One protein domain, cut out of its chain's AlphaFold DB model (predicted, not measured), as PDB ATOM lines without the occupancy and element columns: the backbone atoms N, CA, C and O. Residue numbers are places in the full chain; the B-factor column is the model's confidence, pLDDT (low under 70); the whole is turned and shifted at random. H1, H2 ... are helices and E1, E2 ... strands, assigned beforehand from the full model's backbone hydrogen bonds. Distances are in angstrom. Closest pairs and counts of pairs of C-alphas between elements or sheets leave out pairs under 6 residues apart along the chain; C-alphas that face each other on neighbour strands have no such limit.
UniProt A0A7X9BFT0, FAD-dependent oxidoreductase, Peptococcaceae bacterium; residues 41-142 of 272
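AT A GLANCE: This is residues 41 to 142 of the 272 residues of the protein "FAD-dependent oxidoreductase" of Peptococcaceae bacterium (UniProt A0A7X9BFT0). A small, twisted five-stranded sheet has its longest helix, H1, across one face near the E2 edge. Short helices H2 and H3 sit beyond the end of the sheet where E3 begins, and H4 lies off the sheet in the loop from E4 to E5. The printed 102 residues run E1 H1 E2 H2 H3 E3 E4 H4 E5, in a mixed class with 45 residues in named elements, under half. The sheet is antiparallel, in order E2, E3, E4, E1, E5. The whole is compact, radius of gyration of the C-alphas 12.5 A, spans 36 by 27 by 25 A.

IN THESE COORDINATES: The strands are E2, 65 to 69, 13.4 A; E3, 96 to 102, 18.5 A; E4, 104 to 107, 9.1 A; E1, 45 to 47; and E5, 128 to 130. C-alpha 45 is at (3.791, 44.074, -28.672) and C-alpha 130 at (8.002, 41.854, -25.284). The helices are H1, 54 to 63, 14.1 A; H2, 78 to 81; H3, 92 to 95; and H4, 114 to 118.

HOW THE PARTS SIT: Backbone atoms within hydrogen-bond range are N 66 and O 99 across the neighbours E2 and E3, 2.9 A, N 100 and O 106 across the hairpin E3 and E4, 2.9 A, N 47 and O 105 across the neighbours E4 and E1, 2.8 A, and N 46 and O 130 across the neighbours E1 and E5, 2.7 A. H1 is on the sheet, two layers, helix on one face, at a height of 8.5 A; the C-alphas of Leu 60 and Val 66, its closest to E2, are 5.6 A apart. E4, H4 and E5 form a split strand-helix-strand unit, two strands of one sheet with a helix between them along the chain and another strand, E1, between them in the sheet, with a right-handed crossover. H3 only grazes the sheet; H2 and H3 only just touch, with 3 pairs of C-alphas within 8 A, closest Leu 80 and Ala 94, 7.2 A. Every O i to N i+4 pair is within range in H1 and H4; H2 and H3 are too short for one.

THE WHOLE: The C-alphas farthest apart, Ala 55 and Phe 142, are 38.3 A apart. The printed part has no cut, and no link is long. Mean pLDDT of the printed part is 89.0; residues 78 to 79, 81 to 82, 84 and 86 to 88 are under 70.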
ATOM      1  N   MET A  41      -5.310  47.592 -21.600       82.19
ATOM      2  CA  MET A  41      -4.180  46.825 -22.088       82.19
ATOM      3  C   MET A  41      -3.271  47.725 -22.931       82.19
ATOM      4  O   MET A  41      -3.725  48.607 -23.671       82.19
ATOM      5  N   SER A  42      -1.961  47.513 -22.836       82.69
ATOM      6  CA  SER A  42      -1.018  48.137 -23.768       82.69
ATOM      7  C   SER A  42      -1.381  47.798 -25.212       82.69
ATOM      8  O   SER A  42      -1.724  46.665 -25.530       82.69
ATOM      9  N   GLY A  43      -1.303  48.793 -26.097       83.88
ATOM     10  CA  GLY A  43      -1.796  48.674 -27.472       83.88
ATOM     11  C   GLY A  43      -0.828  48.029 -28.466       83.88
ATOM     12  O   GLY A  43      -1.141  48.003 -29.655       83.88
ATOM     13  N   SER A  44       0.342  47.567 -28.017       89.62
ATOM     14  CA  SER A  44       1.374  47.012 -28.894       89.62
ATOM     15  C   SER A  44       2.221  45.936 -28.227       89.62
ATOM     16  O   SER A  44       2.521  46.037 -27.035       89.62
ATOM     17  N   CYS A  45       2.724  45.005 -29.027       92.19
ATOM     18  CA  CYS A  45       3.791  44.074 -28.672       92.19
ATOM     19  C   CYS A  45       5.067  44.379 -29.468       92.19
ATOM     20  O   CYS A  45       5.080  45.206 -30.379       92.19
ATOM     21  N   LYS A  46       6.148  43.670 -29.158       94.94
ATOM     22  CA  LYS A  46       7.416  43.701 -29.883       94.94
ATOM     23  C   LYS A  46       7.764  42.294 -30.339       94.94
ATOM     24  O   LYS A  46       7.730  41.356 -29.541       94.94
ATOM     25  N   LEU A  47       8.131  42.166 -31.604       96.81
ATOM     26  CA  LEU A  47       8.674  40.954 -32.199       96.81
ATOM     27  C   LEU A  47      10.186  41.107 -32.371       96.81
ATOM     28  O   LEU A  47      10.697  42.194 -32.670       96.81
ATOM     29  N   ASP A  48      10.906  40.007 -32.195       96.75
ATOM     30  CA  ASP A  48      12.323  39.948 -32.525       96.75
ATOM     31  C   ASP A  48      12.491  39.944 -34.048       96.75
ATOM     32  O   ASP A  48      12.078  38.995 -34.716       96.75
ATOM     33  N   LYS A  49      13.126  40.980 -34.610       97.50
ATOM     34  CA  LYS A  49      13.378  41.075 -36.054       97.50
ATOM     35  C   LYS A  49      14.134  39.854 -36.588       97.50
ATOM     36  O   LYS A  49      13.832  39.399 -37.682       97.50
ATOM     37  N   LYS A  50      15.040  39.255 -35.802       97.19
ATOM     38  CA  LYS A  50      15.806  38.061 -36.211       97.19
ATOM     39  C   LYS A  50      14.940  36.810 -36.395       97.19
ATOM     40  O   LYS A  50      15.396  35.837 -36.978       97.19
ATOM     41  N   SER A  51      13.711  36.832 -35.880       97.69
ATOM     42  CA  SER A  51      12.730  35.748 -36.011       97.69
ATOM     43  C   SER A  51      11.784  35.918 -37.209       97.69
ATOM     44  O   SER A  51      10.952  35.054 -37.479       97.69
ATOM     45  N   LEU A  52      11.888  37.042 -37.922       98.19
ATOM     46  CA  LEU A  52      11.081  37.367 -39.096       98.19
ATOM     47  C   LEU A  52      11.874  37.100 -40.381       98.19
ATOM     48  O   LEU A  52      13.099  36.975 -40.359       98.19
ATOM     49  N   SER A  53      11.189  37.021 -41.524       98.25
ATOM     50  CA  SER A  53      11.891  36.824 -42.795       98.25
ATOM     51  C   SER A  53      12.782  38.028 -43.144       98.25
ATOM     52  O   SER A  53      12.371  39.174 -42.935       98.25
ATOM     53  N   PRO A  54      13.959  37.808 -43.762       98.06
ATOM     54  CA  PRO A  54      14.859  38.900 -44.140       98.06
ATOM     55  C   PRO A  54      14.195  39.955 -45.034       98.06
ATOM     56  O   PRO A  54      14.438  41.148 -44.879       98.06
ATOM     57  N   ALA A  55      13.308  39.526 -45.940       97.81
ATOM     58  CA  ALA A  55      12.564  40.428 -46.814       97.81
ATOM     59  C   ALA A  55      11.600  41.344 -46.038       97.81
ATOM     60  O   ALA A  55      11.505  42.530 -46.349       97.81
ATOM     61  N   LEU A  56      10.909  40.814 -45.019       97.75
ATOM     62  CA  LEU A  56      10.007  41.602 -44.179       97.75
ATOM     63  C   LEU A  56      10.785  42.607 -43.324       97.75
ATOM     64  O   LEU A  56      10.391  43.767 -43.250       97.75
ATOM     65  N   VAL A  57      11.893  42.174 -42.718       98.06
ATOM     66  CA  VAL A  57      12.757  43.043 -41.903       98.06
ATOM     67  C   VAL A  57      13.324  44.179 -42.743       98.06
ATOM     68  O   VAL A  57      13.190  45.334 -42.354       98.06
ATOM     69  N   LYS A  58      13.867  43.869 -43.926       98.06
ATOM     70  CA  LYS A  58      14.395  44.881 -44.843       98.06
ATOM     71  C   LYS A  58      13.332  45.912 -45.223       98.06
ATOM     72  O   LYS A  58      13.613  47.102 -45.190       98.06
ATOM     73  N   ASN A  59      12.116  45.469 -45.553       97.56
ATOM     74  CA  ASN A  59      11.026  46.386 -45.888       97.56
ATOM     75  C   ASN A  59      10.648  47.274 -44.690       97.56
ATOM     76  O   ASN A  59      10.497  48.481 -44.838       97.56
ATOM     77  N   LEU A  60      10.561  46.689 -43.492       98.00
ATOM     78  CA  LEU A  60      10.266  47.427 -42.265       98.00
ATOM     79  C   LEU A  60      11.326  48.484 -41.944       98.00
ATOM     80  O   LEU A  60      10.967  49.601 -41.594       98.00
ATOM     81  N   GLU A  61      12.606  48.155 -42.094       97.75
ATOM     82  CA  GLU A  61      13.720  49.073 -41.827       97.75
ATOM     83  C   GLU A  61      13.824  50.193 -42.864       97.75
ATOM     84  O   GLU A  61      14.179  51.318 -42.528       97.75
ATOM     85  N   GLN A  62      13.488  49.908 -44.122       97.44
ATOM     86  CA  GLN A  62      13.512  50.906 -45.191       97.44
ATOM     87  C   GLN A  62      12.313  51.856 -45.132       97.44
ATOM     88  O   GLN A  62      12.476  53.059 -45.319       97.44
ATOM     89  N   ALA A  63      11.113  51.326 -44.894       97.12
ATOM     90  CA  ALA A  63       9.877  52.105 -44.914       97.12
ATOM     91  C   ALA A  63       9.492  52.677 -43.539       97.12
ATOM     92  O   ALA A  63       8.615  53.534 -43.455       97.12
ATOM     93  N   GLY A  64      10.070  52.170 -42.447       97.12
ATOM     94  CA  GLY A  64       9.701  52.504 -41.065       97.12
ATOM     95  C   GLY A  64       8.351  51.931 -40.608       97.12
ATOM     96  O   GLY A  64       8.083  51.847 -39.407       97.12
ATOM     97  N   VAL A  65       7.502  51.498 -41.544       97.31
ATOM     98  CA  VAL A  65       6.193  50.887 -41.298       97.31
ATOM     99  C   VAL A  65       5.895  49.813 -42.339       97.31
ATOM    100  O   VAL A  65       6.187  49.970 -43.522       97.31
ATOM    101  N   VAL A  66       5.265  48.724 -41.906       97.06
ATOM    102  CA  VAL A  66       4.699  47.697 -42.790       97.06
ATOM    103  C   VAL A  66       3.261  47.426 -42.377       97.06
ATOM    104  O   VAL A  66       2.976  47.214 -41.199       97.06
ATOM    105  N   VAL A  67       2.359  47.404 -43.356       96.12
ATOM    106  CA  VAL A  67       0.938  47.090 -43.175       96.12
ATOM    107  C   VAL A  67       0.622  45.827 -43.965       96.12
ATOM    108  O   VAL A  67       0.844  45.778 -45.173       96.12
ATOM    109  N   ILE A  68       0.131  44.797 -43.283       94.56
ATOM    110  CA  ILE A  68      -0.214  43.506 -43.886       94.56
ATOM    111  C   ILE A  68      -1.710  43.259 -43.672       94.56
ATOM    112  O   ILE A  68      -2.127  43.115 -42.520       94.56
ATOM    113  N   PRO A  69      -2.520  43.184 -44.740       93.69
ATOM    114  CA  PRO A  69      -3.924  42.813 -44.628       93.69
ATOM    115  C   PRO A  69      -4.083  41.431 -43.991       93.69
ATOM    116  O   PRO A  69      -3.391  40.479 -44.361       93.69
ATOM    117  N   LEU A  70      -4.990  41.323 -43.024       92.25
ATOM    118  CA  LEU A  70      -5.315  40.061 -42.372       92.25
ATOM    119  C   LEU A  70      -6.483  39.368 -43.092       92.25
ATOM    120  O   LEU A  70      -7.424  40.048 -43.513       92.25
ATOM    121  N   PRO A  71      -6.480  38.024 -43.168       90.56
ATOM    122  CA  PRO A  71      -7.672  37.262 -43.532       90.56
ATOM    123  C   PRO A  71      -8.855  37.626 -42.625       90.56
ATOM    124  O   PRO A  71      -8.655  37.862 -41.433       90.56
ATOM    125  N   GLU A  72     -10.084  37.611 -43.150       87.12
ATOM    126  CA  GLU A  72     -11.294  37.970 -42.382       87.12
ATOM    127  C   GLU A  72     -11.447  37.160 -41.088       87.12
ATOM    128  O   GLU A  72     -11.778  37.712 -40.042       87.12
ATOM    129  N   ALA A  73     -11.089  35.872 -41.117       86.88
ATOM    130  CA  ALA A  73     -11.107  34.995 -39.943       86.88
ATOM    131  C   ALA A  73     -10.195  35.467 -38.788       86.88
ATOM    132  O   ALA A  73     -10.298  34.968 -37.664       86.88
ATOM    133  N   PHE A  74      -9.262  36.389 -39.054       84.81
ATOM    134  CA  PHE A  74      -8.332  36.950 -38.073       84.81
ATOM    135  C   PHE A  74      -8.708  38.371 -37.634       84.81
ATOM    136  O   PHE A  74      -7.989  38.951 -36.819       84.81
ATOM    137  N   HIS A  75      -9.813  38.942 -38.126       84.44
ATOM    138  CA  HIS A  75     -10.254  40.272 -37.704       84.44
ATOM    139  C   HIS A  75     -10.792  40.215 -36.272       84.44
ATOM    140  O   HIS A  75     -11.758  39.512 -35.982       84.44
ATOM    141  N   VAL A  76     -10.175  40.971 -35.359       71.88
ATOM    142  CA  VAL A  76     -10.580  41.015 -33.945       71.88
ATOM    143  C   VAL A  76     -10.891  42.450 -33.538       71.88
ATOM    144  O   VAL A  76     -10.021  43.205 -33.106       71.88
ATOM    145  N   TYR A  77     -12.165  42.822 -33.653       74.00
ATOM    146  CA  TYR A  77     -12.648  44.161 -33.300       74.00
ATOM    147  C   TYR A  77     -12.740  44.383 -31.781       74.00
ATOM    148  O   TYR A  77     -12.558  45.504 -31.311       74.00
ATOM    149  N   SER A  78     -12.942  43.322 -30.992       65.00
ATOM    150  CA  SER A  78     -13.049  43.395 -29.525       65.00
ATOM    151  C   SER A  78     -11.770  43.896 -28.838       65.00
ATOM    152  O   SER A  78     -11.842  44.550 -27.799       65.00
ATOM    153  N   ASN A  79     -10.600  43.666 -29.439       64.38
ATOM    154  CA  ASN A  79      -9.313  44.117 -28.904       64.38
ATOM    155  C   ASN A  79      -9.098  45.636 -29.040       64.38
ATOM    156  O   ASN A  79      -8.189  46.171 -28.407       64.38
ATOM    157  N   LEU A  80      -9.891  46.342 -29.857       70.00
ATOM    158  CA  LEU A  80      -9.721  47.783 -30.081       70.00
ATOM    159  C   LEU A  80     -10.125  48.603 -28.850       70.00
ATOM    160  O   LEU A  80      -9.368  49.476 -28.433       70.00
ATOM    161  N   ALA A  81     -11.262  48.273 -28.230       68.06
ATOM    162  CA  ALA A  81     -11.779  48.974 -27.051       68.06
ATOM    163  C   ALA A  81     -10.904  48.783 -25.797       68.06
ATOM    164  O   ALA A  81     -10.938  49.599 -24.883       68.06
ATOM    165  N   GLN A  82     -10.090  47.723 -25.761       69.19
ATOM    166  CA  GLN A  82      -9.200  47.422 -24.637       69.19
ATOM    167  C   GLN A  82      -7.871  48.190 -24.692       69.19
ATOM    168  O   GLN A  82      -7.093  48.133 -23.736       69.19
ATOM    169  N   LYS A  83      -7.565  48.883 -25.799       71.81
ATOM    170  CA  LYS A  83      -6.298  49.606 -25.953       71.81
ATOM    171  C   LYS A  83      -6.284  50.861 -25.090       71.81
ATOM    172  O   LYS A  83      -7.158  51.714 -25.184       71.81
ATOM    173  N   ALA A  84      -5.197  51.043 -24.346       69.44
ATOM    174  CA  ALA A  84      -4.978  52.268 -23.584       69.44
ATOM    175  C   ALA A  84      -4.822  53.514 -24.478       69.44
ATOM    176  O   ALA A  84      -5.236  54.605 -24.103       69.44
ATOM    177  N   CYS A  85      -4.221  53.362 -25.662       71.88
ATOM    178  CA  CYS A  85      -4.110  54.434 -26.650       71.88
ATOM    179  C   CYS A  85      -5.350  54.436 -27.548       71.88
ATOM    180  O   CYS A  85      -5.393  53.707 -28.543       71.88
ATOM    181  N   GLN A  86      -6.337  55.266 -27.210       69.31
ATOM    182  CA  GLN A  86      -7.597  55.339 -27.952       69.31
ATOM    183  C   GLN A  86      -7.410  55.801 -29.412       69.31
ATOM    184  O   GLN A  86      -8.188  55.397 -30.271       69.31
ATOM    185  N   GLN A  87      -6.340  56.542 -29.745       66.88
ATOM    186  CA  GLN A  87      -6.056  56.921 -31.140       66.88
ATOM    187  C   GLN A  87      -5.780  55.733 -32.088       66.88
ATOM    188  O   GLN A  87      -5.788  55.906 -33.301       66.88
ATOM    189  N   TYR A  88      -5.545  54.523 -31.560       68.81
ATOM    190  CA  TYR A  88      -5.283  53.309 -32.349       68.81
ATOM    191  C   TYR A  88      -6.426  52.283 -32.290       68.81
ATOM    192  O   TYR A  88      -6.212  51.090 -32.548       68.81
ATOM    193  N   ALA A  89      -7.628  52.731 -31.918       71.69
ATOM    194  CA  ALA A  89      -8.845  51.922 -31.843       71.69
ATOM    195  C   ALA A  89      -9.685  51.973 -33.139       71.69
ATOM    196  O   ALA A  89     -10.892  51.754 -33.103       71.69
ATOM    197  N   LEU A  90      -9.060  52.270 -34.286       78.81
ATOM    198  CA  LEU A  90      -9.742  52.344 -35.582       78.81
ATOM    199  C   LEU A  90      -9.901  50.947 -36.229       78.81
ATOM    200  O   LEU A  90      -9.063  50.071 -35.980       78.81
ATOM    201  N   PRO A  91     -10.924  50.716 -37.080       79.94
ATOM    202  CA  PRO A  91     -11.160  49.427 -37.748       79.94
ATOM    203  C   PRO A  91      -9.955  48.888 -38.531       79.94
ATOM    204  O   PRO A  91      -9.757  47.676 -38.627       79.94
ATOM    205  N   GLU A  92      -9.110  49.771 -39.057       83.00
ATOM    206  CA  GLU A  92      -7.893  49.439 -39.797       83.00
ATOM    207  C   GLU A  92      -6.916  48.621 -38.945       83.00
ATOM    208  O   GLU A  92      -6.239  47.745 -39.479       83.00
ATOM    209  N   PHE A  93      -6.888  48.840 -37.625       82.00
ATOM    210  CA  PHE A  93      -6.058  48.075 -36.689       82.00
ATOM    211  C   PHE A  93      -6.619  46.681 -36.371       82.00
ATOM    212  O   PHE A  93      -5.903  45.870 -35.787       82.00
ATOM    213  N   ALA A  94      -7.879  46.400 -36.718       84.19
ATOM    214  CA  ALA A  94      -8.454  45.055 -36.643       84.19
ATOM    215  C   ALA A  94      -8.298  44.291 -37.967       84.19
ATOM    216  O   ALA A  94      -8.172  43.068 -37.956       84.19
ATOM    217  N   ARG A  95      -8.291  45.007 -39.098       88.56
ATOM    218  CA  ARG A  95      -8.189  44.429 -40.449       88.56
ATOM    219  C   ARG A  95      -6.754  44.214 -40.921       88.56
ATOM    220  O   ARG A  95      -6.535  43.447 -41.852       88.56
ATOM    221  N   ASN A  96      -5.784  44.885 -40.303       91.81
ATOM    222  CA  ASN A  96      -4.385  44.829 -40.707       91.81
ATOM    223  C   ASN A  96      -3.459  44.517 -39.532       91.81
ATOM    224  O   ASN A  96      -3.646  44.996 -38.413       91.81
ATOM    225  N   LEU A  97      -2.390  43.784 -39.828       93.06
ATOM    226  CA  LEU A  97      -1.216  43.667 -38.982       93.06
ATOM    227  C   LEU A  97      -0.264  44.823 -39.316       93.06
ATOM    228  O   LEU A  97       0.302  44.873 -40.408       93.06
ATOM    229  N   ILE A  98      -0.100  45.759 -38.382       95.12
ATOM    230  CA  ILE A  98       0.758  46.937 -38.559       95.12
ATOM    231  C   ILE A  98       2.031  46.755 -37.728       95.12
ATOM    232  O   ILE A  98       1.955  46.568 -36.508       95.12
ATOM    233  N   LEU A  99       3.187  46.831 -38.385       96.94
ATOM    234  CA  LEU A  99       4.511  46.833 -37.769       96.94
ATOM    235  C   LEU A  99       5.158  48.212 -37.911       96.94
ATOM    236  O   LEU A  99       5.154  48.772 -39.002       96.94
ATOM    237  N   LEU A 100       5.751  48.723 -36.834       97.31
ATOM    238  CA  LEU A 100       6.590  49.925 -36.837       97.31
ATOM    239  C   LEU A 100       8.036  49.552 -36.515       97.31
ATOM    240  O   LEU A 100       8.271  48.694 -35.656       97.31
ATOM    241  N   ASP A 101       8.996  50.204 -37.166       96.56
ATOM    242  CA  ASP A 101      10.399  50.055 -36.796       96.56
ATOM    243  C   ASP A 101      10.737  50.942 -35.595       96.56
ATOM    244  O   ASP A 101      10.788  52.166 -35.686       96.56
ATOM    245  N   THR A 102      10.973  50.315 -34.443       92.88
ATOM    246  CA  THR A 102      11.423  51.001 -33.226       92.88
ATOM    247  C   THR A 102      12.652  50.306 -32.634       92.88
ATOM    248  O   THR A 102      12.744  50.126 -31.418       92.88
ATOM    249  N   GLY A 103      13.536  49.783 -33.490       92.31
ATOM    250  CA  GLY A 103      14.627  48.873 -33.118       92.31
ATOM    251  C   GLY A 103      14.165  47.411 -33.076       92.31
ATOM    252  O   GLY A 103      14.710  46.565 -33.782       92.31
ATOM    253  N   HIS A 104      13.096  47.120 -32.327       94.81
ATOM    254  CA  HIS A 104      12.286  45.910 -32.522       94.81
ATOM    255  C   HIS A 104      11.185  46.147 -33.563       94.81
ATOM    256  O   HIS A 104      10.806  47.288 -33.818       94.81
ATOM    257  N   ALA A 105      10.619  45.068 -34.110       97.19
ATOM    258  CA  ALA A 105       9.398  45.161 -34.903       97.19
ATOM    259  C   ALA A 105       8.202  45.338 -33.957       97.19
ATOM    260  O   ALA A 105       7.760  44.387 -33.305       97.19
ATOM    261  N   LYS A 106       7.704  46.568 -33.829       96.31
ATOM    262  CA  LYS A 106       6.597  46.903 -32.933       96.31
ATOM    263  C   LYS A 106       5.267  46.578 -33.601       96.31
ATOM    264  O   LYS A 106       4.848  47.266 -34.524       96.31
ATOM    265  N   LEU A 107       4.598  45.544 -33.108       94.81
ATOM    266  CA  LEU A 107       3.285  45.107 -33.558       94.81
ATOM    267  C   LEU A 107       2.191  45.942 -32.888       94.81
ATOM    268  O   LEU A 107       2.044  45.884 -31.672       94.81
ATOM    269  N   MET A 108       1.386  46.671 -33.661       92.19
ATOM    270  CA  MET A 108       0.333  47.572 -33.158       92.19
ATOM    271  C   MET A 108      -0.982  46.855 -32.782       92.19
ATOM    272  O   MET A 108      -2.088  47.350 -33.027       92.19
ATOM    273  N   ALA A 109      -0.848  45.688 -32.157       88.44
ATOM    274  CA  ALA A 109      -1.924  44.917 -31.551       88.44
ATOM    275  C   ALA A 109      -1.622  44.701 -30.064       88.44
ATOM    276  O   ALA A 109      -0.463  44.540 -29.683       88.44
ATOM    277  N   ALA A 110      -2.662  44.680 -29.225       84.25
ATOM    278  CA  ALA A 110      -2.489  44.438 -27.796       84.25
ATOM    279  C   ALA A 110      -1.888  43.049 -27.537       84.25
ATOM    280  O   ALA A 110      -0.975  42.916 -26.739       84.25
ATOM    281  N   TYR A 111      -2.344  42.034 -28.259       88.62
ATOM    282  CA  TYR A 111      -1.737  40.709 -28.343       88.62
ATOM    283  C   TYR A 111      -2.214  40.061 -29.646       88.62
ATOM    284  O   TYR A 111      -3.197  40.518 -30.240       88.62
ATOM    285  N   PHE A 112      -1.521  39.025 -30.119       90.62
ATOM    286  CA  PHE A 112      -1.938  38.293 -31.316       90.62
ATOM    287  C   PHE A 112      -1.529  36.816 -31.207       90.62
ATOM    288  O   PHE A 112      -0.340  36.553 -31.050       90.62
ATOM    289  N   PRO A 113      -2.457  35.843 -31.299       92.38
ATOM    290  CA  PRO A 113      -2.130  34.428 -31.114       92.38
ATOM    291  C   PRO A 113      -0.942  33.986 -31.974       92.38
ATOM    292  O   PRO A 113      -0.923  34.201 -33.187       92.38
ATOM    293  N   LEU A 114       0.086  33.425 -31.331       94.00
ATOM    294  CA  LEU A 114       1.369  33.143 -31.979       94.00
ATOM    295  C   LEU A 114       1.235  32.090 -33.087       94.00
ATOM    296  O   LEU A 114       1.892  32.194 -34.121       94.00
ATOM    297  N   ASP A 115       0.370  31.102 -32.878       94.31
ATOM    298  CA  ASP A 115      -0.014  30.091 -33.861       94.31
ATOM    299  C   ASP A 115      -0.583  30.744 -35.126       94.31
ATOM    300  O   ASP A 115      -0.091  30.473 -36.220       94.31
ATOM    301  N   LYS A 116      -1.521  31.691 -34.980       94.19
ATOM    302  CA  LYS A 116      -2.070  32.465 -36.104       94.19
ATOM    303  C   LYS A 116      -1.009  33.348 -36.749       94.19
ATOM    304  O   LYS A 116      -0.914  33.378 -37.973       94.19
ATOM    305  N   LEU A 117      -0.186  34.039 -35.954       95.25
ATOM    306  CA  LEU A 117       0.869  34.922 -36.462       95.25
ATOM    307  C   LEU A 117       1.821  34.158 -37.385       95.25
ATOM    308  O   LEU A 117       2.140  34.633 -38.471       95.25
ATOM    309  N   ARG A 118       2.220  32.948 -36.985       96.81
ATOM    310  CA  ARG A 118       3.156  32.099 -37.734       96.81
ATOM    311  C   ARG A 118       2.588  31.523 -39.031       96.81
ATOM    312  O   ARG A 118       3.363  31.053 -39.860       96.81
ATOM    313  N   THR A 119       1.274  31.610 -39.252       96.25
ATOM    314  CA  THR A 119       0.669  31.286 -40.558       96.25
ATOM    315  C   THR A 119       0.891  32.379 -41.609       96.25
ATOM    316  O   THR A 119       0.780  32.111 -42.805       96.25
ATOM    317  N   LEU A 120       1.232  33.607 -41.197       95.50
ATOM    318  CA  LEU A 120       1.414  34.732 -42.113       95.50
ATOM    319  C   LEU A 120       2.773  34.670 -42.826       95.50
ATOM    320  O   LEU A 120       3.811  34.320 -42.251       95.50
ATOM    321  N   LYS A 121       2.789  35.090 -44.097       95.88
ATOM    322  CA  LYS A 121       4.015  35.157 -44.902       95.88
ATOM    323  C   LYS A 121       5.041  36.070 -44.228       95.88
ATOM    324  O   LYS A 121       4.796  37.254 -44.026       95.88
ATOM    325  N   GLY A 122       6.215  35.518 -43.926       96.88
ATOM    326  CA  GLY A 122       7.312  36.238 -43.273       96.88
ATOM    327  C   GLY A 122       7.362  36.118 -41.746       96.88
ATOM    328  O   GLY A 122       8.307  36.627 -41.148       96.88
ATOM    329  N   PHE A 123       6.412  35.404 -41.134       97.81
ATOM    330  CA  PHE A 123       6.285  35.267 -39.679       97.81
ATOM    331  C   PHE A 123       6.437  33.829 -39.174       97.81
ATOM    332  O   PHE A 123       6.227  33.595 -37.992       97.81
ATOM    333  N   LYS A 124       6.802  32.864 -40.027       97.44
ATOM    334  CA  LYS A 124       6.849  31.430 -39.679       97.44
ATOM    335  C   LYS A 124       7.586  31.138 -38.363       97.44
ATOM    336  O   LYS A 124       7.098  30.363 -37.548       97.44
ATOM    337  N   GLU A 125       8.712  31.810 -38.136       97.69
ATOM    338  CA  GLU A 125       9.545  31.643 -36.939       97.69
ATOM    339  C   GLU A 125       9.348  32.763 -35.909       97.69
ATOM    340  O   GLU A 125      10.102  32.841 -34.938       97.69
ATOM    341  N   ALA A 126       8.330  33.616 -36.087       97.44
ATOM    342  CA  ALA A 126       8.130  34.820 -35.291       97.44
ATOM    343  C   ALA A 126       8.191  34.515 -33.793       97.44
ATOM    344  O   ALA A 126       7.656  33.511 -33.306       97.44
ATOM    345  N   ARG A 127       8.849  35.407 -33.058       96.38
ATOM    346  CA  ARG A 127       9.035  35.333 -31.614       96.38
ATOM    347  C   ARG A 127       8.749  36.689 -30.994       96.38
ATOM    348  O   ARG A 127       9.299  37.706 -31.418       96.38
ATOM    349  N   TYR A 128       7.926  36.686 -29.953       94.56
ATOM    350  CA  TYR A 128       7.723  37.862 -29.124       94.56
ATOM    351  C   TYR A 128       8.985  38.187 -28.323       94.56
ATOM    352  O   TYR A 128       9.537  37.331 -27.634       94.56
ATOM    353  N   ALA A 129       9.425  39.437 -28.429       93.00
ATOM    354  CA  ALA A 129      10.471  40.017 -27.599       93.00
ATOM    355  C   ALA A 129       9.887  40.654 -26.330       93.00
ATOM    356  O   ALA A 129      10.516  40.613 -25.278       93.00
ATOM    357  N   ASP A 130       8.688  41.243 -26.423       89.38
ATOM    358  CA  ASP A 130       8.002  41.854 -25.284       89.38
ATOM    359  C   ASP A 130       6.505  42.067 -25.592       89.38
ATOM    360  O   ASP A 130       6.171  42.632 -26.636       89.38
ATOM    361  N   PRO A 131       5.589  41.655 -24.711       88.00
ATOM    362  CA  PRO A 131       5.827  40.700 -23.631       88.00
ATOM    363  C   PRO A 131       6.088  39.296 -24.207       88.00
ATOM    364  O   PRO A 131       5.634  38.989 -25.307       88.00
ATOM    365  N   TYR A 132       6.795  38.422 -23.486       87.62
ATOM    366  CA  TYR A 132       7.139  37.088 -24.010       87.62
ATOM    367  C   TYR A 132       5.904  36.227 -24.307       87.62
ATOM    368  O   TYR A 132       5.901  35.470 -25.276       87.62
ATOM    369  N   ALA A 133       4.833  36.388 -23.524       87.31
ATOM    370  CA  ALA A 133       3.536  35.768 -23.786       87.31
ATOM    371  C   ALA A 133       2.589  36.689 -24.583       87.31
ATOM    372  O   ALA A 133       1.372  36.636 -24.407       87.31
ATOM    373  N   GLY A 134       3.126  37.512 -25.496       88.25
ATOM    374  CA  GLY A 134       2.361  38.412 -26.377       88.25
ATOM    375  C   GLY A 134       1.377  37.717 -27.326       88.25
ATOM    376  O   GLY A 134       0.614  38.386 -28.019       88.25
ATOM    377  N   GLY A 135       1.360  36.380 -27.329       88.56
ATOM    378  CA  GLY A 135       0.320  35.567 -27.952       88.56
ATOM    379  C   GLY A 135      -0.998  35.499 -27.174       88.56
ATOM    380  O   GLY A 135      -2.023  35.158 -27.755       88.56
ATOM    381  N   MET A 136      -0.985  35.814 -25.876       85.50
ATOM    382  CA  MET A 136      -2.121  35.596 -24.967       85.50
ATOM    383  C   MET A 136      -2.557  36.858 -24.215       85.50
ATOM    384  O   MET A 136      -3.664  36.896 -23.685       85.50
ATOM    385  N   GLY A 137      -1.710  37.885 -24.143       83.56
ATOM    386  CA  GLY A 137      -2.057  39.131 -23.470       83.56
ATOM    387  C   GLY A 137      -0.922  40.148 -23.447       83.56
ATOM    388  O   GLY A 137       0.131  39.954 -24.053       83.56
ATOM    389  N   ASN A 138      -1.142  41.238 -22.713       83.50
ATOM    390  CA  ASN A 138      -0.163  42.308 -22.537       83.50
ATOM    391  C   ASN A 138      -0.168  42.871 -21.115       83.50
ATOM    392  O   ASN A 138      -0.961  42.467 -20.265       83.50
ATOM    393  N   SER A 139       0.721  43.829 -20.857       79.88
ATOM    394  CA  SER A 139       0.698  44.607 -19.627       79.88
ATOM    395  C   SER A 139      -0.640  45.327 -19.478       79.88
ATOM    396  O   SER A 139      -1.095  46.005 -20.407       79.88
ATOM    397  N   VAL A 140      -1.216  45.214 -18.285       80.44
ATOM    398  CA  VAL A 140      -2.409  45.952 -17.882       80.44
ATOM    399  C   VAL A 140      -1.977  47.224 -17.159       80.44
ATOM    400  O   VAL A 140      -1.069  47.208 -16.324       80.44
ATOM    401  N   ARG A 141      -2.610  48.327 -17.532       83.31
ATOM    402  CA  ARG A 141      -2.404  49.684 -17.032       83.31
ATOM    403  C   ARG A 141      -3.577  50.066 -16.138       83.31
ATOM    404  O   ARG A 141      -4.645  49.470 -16.249       83.31
ATOM    405  N   PHE A 142      -3.376  51.057 -15.272       85.75
ATOM    406  CA  PHE A 142      -4.412  51.573 -14.361       85.75
ATOM    407  C   PHE A 142      -4.987  50.543 -13.374       85.75
ATOM    408  O   PHE A 142      -6.124  50.661 -12.944       85.75
TER     409      PHE A 142